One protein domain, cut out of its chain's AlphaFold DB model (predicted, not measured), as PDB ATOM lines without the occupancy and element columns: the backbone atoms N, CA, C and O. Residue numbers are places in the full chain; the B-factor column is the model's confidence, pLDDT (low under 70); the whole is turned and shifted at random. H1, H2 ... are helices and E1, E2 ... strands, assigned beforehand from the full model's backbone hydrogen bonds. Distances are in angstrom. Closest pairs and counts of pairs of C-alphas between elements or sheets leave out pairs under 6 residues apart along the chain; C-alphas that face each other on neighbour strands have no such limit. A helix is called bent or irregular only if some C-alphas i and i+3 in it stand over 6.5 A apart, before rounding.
ATOM      1  N   GLU A   4       0.574   2.676  87.767       94.94
ATOM      2  CA  GLU A   4       0.681   4.050  87.281       94.94
ATOM      3  C   GLU A   4       0.573   5.052  88.435       94.94
ATOM      4  O   GLU A   4       1.424   5.933  88.588       94.94
ATOM      5  N   LYS A   5      -0.424   4.875  89.312       96.19
ATOM      6  CA  LYS A   5      -0.607   5.716  90.500       96.19
ATOM      7  C   LYS A   5       0.611   5.639  91.420       96.19
ATOM      8  O   LYS A   5       1.074   6.684  91.876       96.19
ATOM      9  N   LEU A   6       1.143   4.433  91.642       95.81
ATOM     10  CA  LEU A   6       2.349   4.217  92.444       95.81
ATOM     11  C   LEU A   6       3.579   4.893  91.818       95.81
ATOM     12  O   LEU A   6       4.304   5.603  92.510       95.81
ATOM     13  N   ASN A   7       3.800   4.733  90.511       96.50
ATOM     14  CA  ASN A   7       4.921   5.354  89.801       96.50
ATOM     15  C   ASN A   7       4.846   6.884  89.829       96.50
ATOM     16  O   ASN A   7       5.857   7.567  90.010       96.50
ATOM     17  N   ILE A   8       3.652   7.455  89.654       97.62
ATOM     18  CA  ILE A   8       3.454   8.903  89.747       97.62
ATOM     19  C   ILE A   8       3.748   9.390  91.169       97.62
ATOM     20  O   ILE A   8       4.466  10.379  91.325       97.62
ATOM     21  N   SER A   9       3.232   8.718  92.204       97.44
ATOM     22  CA  SER A   9       3.488   9.121  93.592       97.44
ATOM     23  C   SER A   9       4.959   8.970  93.978       97.44
ATOM     24  O   SER A   9       5.509   9.876  94.598       97.44
ATOM     25  N   LEU A  10       5.614   7.886  93.551       96.81
ATOM     26  CA  LEU A  10       7.032   7.647  93.809       96.81
ATOM     27  C   LEU A  10       7.903   8.721  93.152       96.81
ATOM     28  O   LEU A  10       8.748   9.312  93.814       96.81
ATOM     29  N   ARG A  11       7.651   9.059  91.879       98.06
ATOM     30  CA  ARG A  11       8.381  10.140  91.191       98.06
ATOM     31  C   ARG A  11       8.189  11.496  91.863       98.06
ATOM     32  O   ARG A  11       9.152  12.245  91.996       98.06
ATOM     33  N   LYS A  12       6.967  11.820  92.305       98.06
ATOM     34  CA  LYS A  12       6.701  13.056  93.060       98.06
ATOM     35  C   LYS A  12       7.493  13.092  94.366       98.06
ATOM     36  O   LYS A  12       8.121  14.107  94.651       98.06
ATOM     37  N   PHE A  13       7.495  11.988  95.112       97.62
ATOM     38  CA  PHE A  13       8.260  11.859  96.347       97.62
ATOM     39  C   PHE A  13       9.763  12.037  96.106       97.62
ATOM     40  O   PHE A  13      10.371  12.911  96.712       97.62
ATOM     41  N   LEU A  14      10.346  11.292  95.162       97.19
ATOM     42  CA  LEU A  14      11.776  11.381  94.850       97.19
ATOM     43  C   LEU A  14      12.180  12.779  94.365       97.19
ATOM     44  O   LEU A  14      13.242  13.272  94.733       97.19
ATOM     45  N   LYS A  15      11.315  13.462  93.599       98.19
ATOM     46  CA  LYS A  15      11.547  14.857  93.202       98.19
ATOM     47  C   LYS A  15      11.593  15.790  94.412       98.19
ATOM     48  O   LYS A  15      12.461  16.655  94.474       98.19
ATOM     49  N   GLN A  16      10.667  15.629  95.356       98.06
ATOM     50  CA  GLN A  16      10.666  16.417  96.586       98.06
ATOM     51  C   GLN A  16      11.931  16.146  97.408       98.06
ATOM     52  O   GLN A  16      12.595  17.099  97.804       98.06
ATOM     53  N   VAL A  17      12.296  14.873  97.600       97.12
ATOM     54  CA  VAL A  17      13.525  14.475  98.306       97.12
ATOM     55  C   VAL A  17      14.752  15.123  97.668       97.12
ATOM     56  O   VAL A  17      15.522  15.764  98.377       97.12
ATOM     57  N   GLY A  18      14.911  15.020  96.345       96.50
ATOM     58  CA  GLY A  18      16.064  15.585  95.640       96.50
ATOM     59  C   GLY A  18      16.172  17.103  95.798       96.50
ATOM     60  O   GLY A  18      17.212  17.601  96.218       96.50
ATOM     61  N   VAL A  19      15.085  17.840  95.541       98.06
ATOM     62  CA  VAL A  19      15.086  19.313  95.625       98.06
ATOM     63  C   VAL A  19      15.308  19.800  97.059       98.06
ATOM     64  O   VAL A  19      16.044  20.760  97.275       98.06
ATOM     65  N   THR A  20      14.682  19.158  98.050       97.88
ATOM     66  CA  THR A  20      14.884  19.526  99.455       97.88
ATOM     67  C   THR A  20      16.313  19.236  99.898       97.88
ATOM     68  O   THR A  20      16.953  20.134 100.431       97.88
ATOM     69  N   SER A  21      16.833  18.036  99.626       97.06
ATOM     70  CA  SER A  21      18.189  17.652 100.044       97.06
ATOM     71  C   SER A  21      19.241  18.572  99.431       97.06
ATOM     72  O   SER A  21      20.112  19.056 100.145       97.06
ATOM     73  N   GLN A  22      19.108  18.895  98.139       96.88
ATOM     74  CA  GLN A  22      20.007  19.826  97.459       96.88
ATOM     75  C   GLN A  22      20.034  21.195  98.147       96.88
ATOM     76  O   GLN A  22      21.106  21.697  98.468       96.88
ATOM     77  N   ARG A  23      18.864  21.789  98.420       98.12
ATOM     78  CA  ARG A  23      18.790  23.117  99.042       98.12
ATOM     79  C   ARG A  23      19.417  23.143 100.436       98.12
ATOM     80  O   ARG A  23      20.101  24.106 100.772       98.12
ATOM     81  N   GLU A  24      19.160  22.121 101.251       97.56
ATOM     82  CA  GLU A  24      19.724  22.057 102.604       97.56
ATOM     83  C   GLU A  24      21.249  21.859 102.565       97.56
ATOM     84  O   GLU A  24      21.962  22.527 103.313       97.56
ATOM     85  N   ILE A  25      21.759  21.025 101.650       96.31
ATOM     86  CA  ILE A  25      23.203  20.838 101.443       96.31
ATOM     87  C   ILE A  25      23.853  22.144 100.971       96.31
ATOM     88  O   ILE A  25      24.818  22.589 101.581       96.31
ATOM     89  N   GLU A  26      23.317  22.800  99.938       96.12
ATOM     90  CA  GLU A  26      23.859  24.066  99.419       96.12
ATOM     91  C   GLU A  26      23.908  25.158 100.490       96.12
ATOM     92  O   GLU A  26      24.873  25.925 100.560       96.12
ATOM     93  N   LYS A  27      22.877  25.230 101.338       97.25
ATOM     94  CA  LYS A  27      22.856  26.153 102.469       97.25
ATOM     95  C   LYS A  27      23.967  25.824 103.466       97.25
ATOM     96  O   LYS A  27      24.730  26.715 103.815       97.25
ATOM     97  N   ALA A  28      24.097  24.564 103.878       96.00
ATOM     98  CA  ALA A  28      25.134  24.148 104.821       96.00
ATOM     99  C   ALA A  28      26.553  24.400 104.278       96.00
ATOM    100  O   ALA A  28      27.415  24.880 105.010       96.00
ATOM    101  N   VAL A  29      26.780  24.137 102.987       95.12
ATOM    102  CA  VAL A  29      28.051  24.425 102.302       95.12
ATOM    103  C   VAL A  29      28.353  25.921 102.316       95.12
ATOM    104  O   VAL A  29      29.469  26.317 102.649       95.12
ATOM    105  N   ARG A  30      27.362  26.763 101.996       95.50
ATOM    106  CA  ARG A  30      27.517  28.223 102.026       95.50
ATOM    107  C   ARG A  30      27.836  28.729 103.429       95.50
ATOM    108  O   ARG A  30      28.792  29.480 103.589       95.50
ATOM    109  N   ASP A  31      27.086  28.275 104.428       97.00
ATOM    110  CA  ASP A  31      27.283  28.666 105.823       97.00
ATOM    111  C   ASP A  31      28.692  28.261 106.310       97.00
ATOM    112  O   ASP A  31      29.370  29.040 106.980       97.00
ATOM    113  N   ALA A  32      29.173  27.069 105.929       95.31
ATOM    114  CA  ALA A  32      30.521  26.604 106.258       95.31
ATOM    115  C   ALA A  32      31.615  27.431 105.563       95.31
ATOM    116  O   ALA A  32      32.635  27.741 106.189       95.31
ATOM    117  N   ALA A  33      31.398  27.817 104.301       93.94
ATOM    118  CA  ALA A  33      32.312  28.663 103.536       93.94
ATOM    119  C   ALA A  33      32.433  30.067 104.147       93.94
ATOM    120  O   ALA A  33      33.544  30.554 104.346       93.94
ATOM    121  N   GLU A  34      31.307  30.688 104.514       96.25
ATOM    122  CA  GLU A  34      31.275  32.004 105.171       96.25
ATOM    123  C   GLU A  34      31.995  31.992 106.529       96.25
ATOM    124  O   GLU A  34      32.623  32.976 106.915       96.25
ATOM    125  N   GLN A  35      31.955  30.860 107.233       96.62
ATOM    126  CA  GLN A  35      32.649  30.655 108.507       96.62
ATOM    127  C   GLN A  35      34.126  30.250 108.350       96.62
ATOM    128  O   GLN A  35      34.820  30.087 109.353       96.62
ATOM    129  N   GLY A  36      34.619  30.058 107.121       94.88
ATOM    130  CA  GLY A  36      35.979  29.570 106.863       94.88
ATOM    131  C   GLY A  36      36.223  28.137 107.352       94.88
ATOM    132  O   GLY A  36      37.360  27.764 107.624       94.88
ATOM    133  N   SER A  37      35.156  27.349 107.497       95.06
ATOM    134  CA  SER A  37      35.177  25.971 108.010       95.06
ATOM    135  C   SER A  37      34.895  24.919 106.936       95.06
ATOM    136  O   SER A  37      34.857  23.729 107.248       95.06
ATOM    137  N   LEU A  38      34.689  25.341 105.682       93.88
ATOM    138  CA  LEU A  38      34.446  24.429 104.572       93.88
ATOM    139  C   LEU A  38      35.690  23.549 104.329       93.88
ATOM    140  O   LEU A  38      36.766  24.090 104.063       93.88
ATOM    141  N   PRO A  39      35.564  22.213 104.420       89.25
ATOM    142  CA  PRO A  39      36.654  21.292 104.121       89.25
ATOM    143  C   PRO A  39      37.118  21.387 102.663       89.25
ATOM    144  O   PRO A  39      36.311  21.590 101.761       89.25
ATOM    145  N   SER A  40      38.414  21.174 102.439       86.25
ATOM    146  CA  SER A  40      38.997  20.950 101.109       86.25
ATOM    147  C   SER A  40      38.934  19.468 100.731       86.25
ATOM    148  O   SER A  40      39.162  18.625 101.604       86.25
ATOM    149  N   GLY A  41      38.749  19.139  99.450       84.94
ATOM    150  CA  GLY A  41      38.787  17.747  98.977       84.94
ATOM    151  C   GLY A  41      37.439  17.019  99.013       84.94
ATOM    152  O   GLY A  41      37.406  15.787  98.988       84.94
ATOM    153  N   GLY A  42      36.339  17.772  99.065       90.19
ATOM    154  CA  GLY A  42      34.977  17.260  98.949       90.19
ATOM    155  C   GLY A  42      34.297  16.866 100.262       90.19
ATOM    156  O   GLY A  42      34.886  16.847 101.343       90.19
ATOM    157  N   LEU A  43      33.001  16.563 100.161       94.88
ATOM    158  CA  LEU A  43      32.103  16.292 101.280       94.88
ATOM    159  C   LEU A  43      31.474  14.912 101.135       94.88
ATOM    160  O   LEU A  43      30.678  14.673 100.225       94.88
ATOM    161  N   ALA A  44      31.815  14.008 102.050       95.38
ATOM    162  CA  ALA A  44      31.127  12.731 102.161       95.38
ATOM    163  C   ALA A  44      29.699  12.962 102.675       95.38
ATOM    164  O   ALA A  44      29.490  13.651 103.675       95.38
ATOM    165  N   VAL A  45      28.720  12.378 101.991       95.94
ATOM    166  CA  VAL A  45      27.297  12.478 102.320       95.94
ATOM    167  C   VAL A  45      26.653  11.103 102.250       95.94
ATOM    168  O   VAL A  45      27.039  10.274 101.428       95.94
ATOM    169  N   SER A  46      25.639  10.873 103.080       97.00
ATOM    170  CA  SER A  46      24.815   9.670 103.008       97.00
ATOM    171  C   SER A  46      23.330  10.002 103.128       97.00
ATOM    172  O   SER A  46      22.930  11.013 103.714       97.00
ATOM    173  N   VAL A  47      22.494   9.151 102.536       96.69
ATOM    174  CA  VAL A  47      21.032   9.198 102.648       96.69
ATOM    175  C   VAL A  47      20.520   7.809 102.993       96.69
ATOM    176  O   VAL A  47      20.852   6.830 102.329       96.69
ATOM    177  N   ARG A  48      19.632   7.729 103.989       97.00
ATOM    178  CA  ARG A  48      18.945   6.490 104.358       97.00
ATOM    179  C   ARG A  48      17.511   6.480 103.830       97.00
ATOM    180  O   ARG A  48      16.695   7.323 104.198       97.00
ATOM    181  N   LEU A  49      17.202   5.512 102.971       96.62
ATOM    182  CA  LEU A  49      15.864   5.234 102.460       96.62
ATOM    183  C   LEU A  49      15.236   4.087 103.254       96.62
ATOM    184  O   LEU A  49      15.706   2.950 103.201       96.62
ATOM    185  N   GLU A  50      14.128   4.371 103.933       97.56
ATOM    186  CA  GLU A  50      13.398   3.377 104.719       97.56
ATOM    187  C   GLU A  50      11.940   3.241 104.272       97.56
ATOM    188  O   GLU A  50      11.232   4.223 104.049       97.56
ATOM    189  N   CYS A  51      11.462   1.999 104.202       97.25
ATOM    190  CA  CYS A  51      10.044   1.667 104.140       97.25
ATOM    191  C   CYS A  51       9.769   0.501 105.105       97.25
ATOM    192  O   CYS A  51       9.817  -0.662 104.692       97.25
ATOM    193  N   PRO A  52       9.473   0.784 106.392       97.44
ATOM    194  CA  PRO A  52       9.305  -0.247 107.419       97.44
ATOM    195  C   PRO A  52       8.222  -1.277 107.084       97.44
ATOM    196  O   PRO A  52       8.399  -2.465 107.333       97.44
ATOM    197  N   ALA A  53       7.132  -0.841 106.444       97.38
ATOM    198  CA  ALA A  53       6.042  -1.721 106.019       97.38
ATOM    199  C   ALA A  53       6.474  -2.785 104.992       97.38
ATOM    200  O   ALA A  53       5.810  -3.810 104.864       97.38
ATOM    201  N   LEU A  54       7.570  -2.542 104.268       96.81
ATOM    202  CA  LEU A  54       8.160  -3.474 103.306       96.81
ATOM    203  C   LEU A  54       9.479  -4.082 103.809       96.81
ATOM    204  O   LEU A  54      10.125  -4.814 103.066       96.81
ATOM    205  N   GLY A  55       9.908  -3.757 105.034       97.25
ATOM    206  CA  GLY A  55      11.222  -4.147 105.552       97.25
ATOM    207  C   GLY A  55      12.402  -3.564 104.764       97.25
ATOM    208  O   GLY A  55      13.507  -4.091 104.847       97.25
ATOM    209  N   LEU A  56      12.188  -2.499 103.984       97.44
ATOM    210  CA  LEU A  56      13.240  -1.857 103.201       97.44
ATOM    211  C   LEU A  56      14.032  -0.899 104.096       97.44
ATOM    212  O   LEU A  56      13.461   0.036 104.656       97.44
ATOM    213  N   SER A  57      15.342  -1.101 104.178       97.69
ATOM    214  CA  SER A  57      16.308  -0.148 104.726       97.69
ATOM    215  C   SER A  57      17.520  -0.166 103.809       97.69
ATOM    216  O   SER A  57      18.175  -1.199 103.679       97.69
ATOM    217  N   HIS A  58      17.794   0.950 103.147       97.50
ATOM    218  CA  HIS A  58      18.894   1.080 102.201       97.50
ATOM    219  C   HIS A  58      19.637   2.389 102.443       97.50
ATOM    220  O   HIS A  58      19.015   3.408 102.737       97.50
ATOM    221  N   GLU A  59      20.956   2.351 102.326       97.75
ATOM    222  CA  GLU A  59      21.830   3.508 102.471       97.75
ATOM    223  C   GLU A  59      22.481   3.812 101.125       97.75
ATOM    224  O   GLU A  59      22.833   2.899 100.374       97.75
ATOM    225  N   ILE A  60      22.558   5.099 100.805       96.62
ATOM    226  CA  ILE A  60      23.138   5.620  99.576       96.62
ATOM    227  C   ILE A  60      24.224   6.601  99.987       96.62
ATOM    228  O   ILE A  60      23.913   7.646 100.559       96.62
ATOM    229  N   ASP A  61      25.464   6.272  99.654       97.44
ATOM    230  CA  ASP A  61      26.630   7.103  99.935       97.44
ATOM    231  C   ASP A  61      27.059   7.896  98.698       97.44
ATOM    232  O   ASP A  61      26.890   7.458  97.555       97.44
ATOM    233  N   GLY A  62      27.642   9.068  98.928       95.25
ATOM    234  CA  GLY A  62      28.180   9.924  97.883       95.25
ATOM    235  C   GLY A  62      29.325  10.801  98.377       95.25
ATOM    236  O   GLY A  62      29.488  11.041  99.572       95.25
ATOM    237  N   LEU A  63      30.108  11.297  97.425       95.25
ATOM    238  CA  LEU A  63      31.126  12.317  97.643       95.25
ATOM    239  C   LEU A  63      30.781  13.514  96.756       95.25
ATOM    240  O   LEU A  63      30.625  13.359  95.547       95.25
ATOM    241  N   LEU A  64      30.616  14.688  97.363       93.56
ATOM    242  CA  LEU A  64      30.390  15.944  96.651       93.56
ATOM    243  C   LEU A  64      31.719  16.671  96.478       93.56
ATOM    244  O   LEU A  64      32.444  16.845  97.452       93.56
ATOM    245  N   GLU A  65      32.027  17.121  95.269       90.81
ATOM    246  CA  GLU A  65      33.219  17.930  94.999       90.81
ATOM    247  C   GLU A  65      32.940  19.404  95.343       90.81
ATOM    248  O   GLU A  65      31.868  19.929  95.034       90.81
TER     249      GLU A  65
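What this domain is: This is residues 4 to 65 of the 67 residues of an uncharacterized protein of Xanthomonadales bacterium (UniProt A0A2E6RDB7). A single long, straight helix, H1, makes the long axis of the model, and beyond its last residue, Glu 34, a short link turns back into a slender hairpin of two strands, E1 and E2, running along one side of the helix. The two parts are only loosely joined: residues 4 to 20 of H1 and the tip of the hairpin, residues 51 to 56, stand free. The printed part has 62 residues, with one named helix and two named strands in the order H1, E1, E2; the sheet has the order E1 - E2 and is antiparallel, and the class is mixed, helices and strands. The whole is loose, with a radius of gyration of the C-alphas of 15.2 A, and a rod in outline, spanning 46 by 21 by 17 A.

How they stand to each other: The printed part begins with H1, residues 4 to 34, in which every O i to N i+4 pair is within hydrogen-bond range. A short link of 8 residues leads from H1 to E1, residues 43 to 51. A tight link of 4 residues then joins E1 to E2, residues 56 to 64. E1 and E2 form a hairpin, antiparallel neighbours with 164 degrees between their N-to-C directions. The C-alphas of Ser 46 and Asp 61 face each other at 4.4 A, and those of Cys 51 and Leu 56 at 4.8 A. Across the pair, N of Leu 43 and O of Leu 64 are within hydrogen-bond range at 2.8 A, as are N of Val 47 and O of Ile 60 at 2.9 A. H1 and E2 are apart.

Where its parts are: H1 runs from Glu 4, whose C-alpha is at (0.681, 4.050, 87.281), to Glu 34, with its C-alpha at (31.275, 32.004, 105.171), a length of 45.1 A; it is not bent. E1 runs from Leu 43 to Cys 51 and is 26.6 A long from first to last C-alpha. E2 runs from Leu 56 to Leu 64, whose C-alpha is at (30.390, 15.944, 96.651), over 25.6 A.

The domain as a whole: The two C-alphas farthest apart are those of Glu 4 and Gly 36, at 47.8 A, while the first and last printed C-alphas, of Glu 4 and Glu 65, are 36.2 A apart. Residues 31 to 36, of which 31 to 34 belong to H1, also stand free. Without the stretches that stand free, the body has 33 residues and spans 32 by 19 by 13 A. The printed part has no cut and no long link. The mean pLDDT of the printed part is 95.9, and no printed residue is under 70.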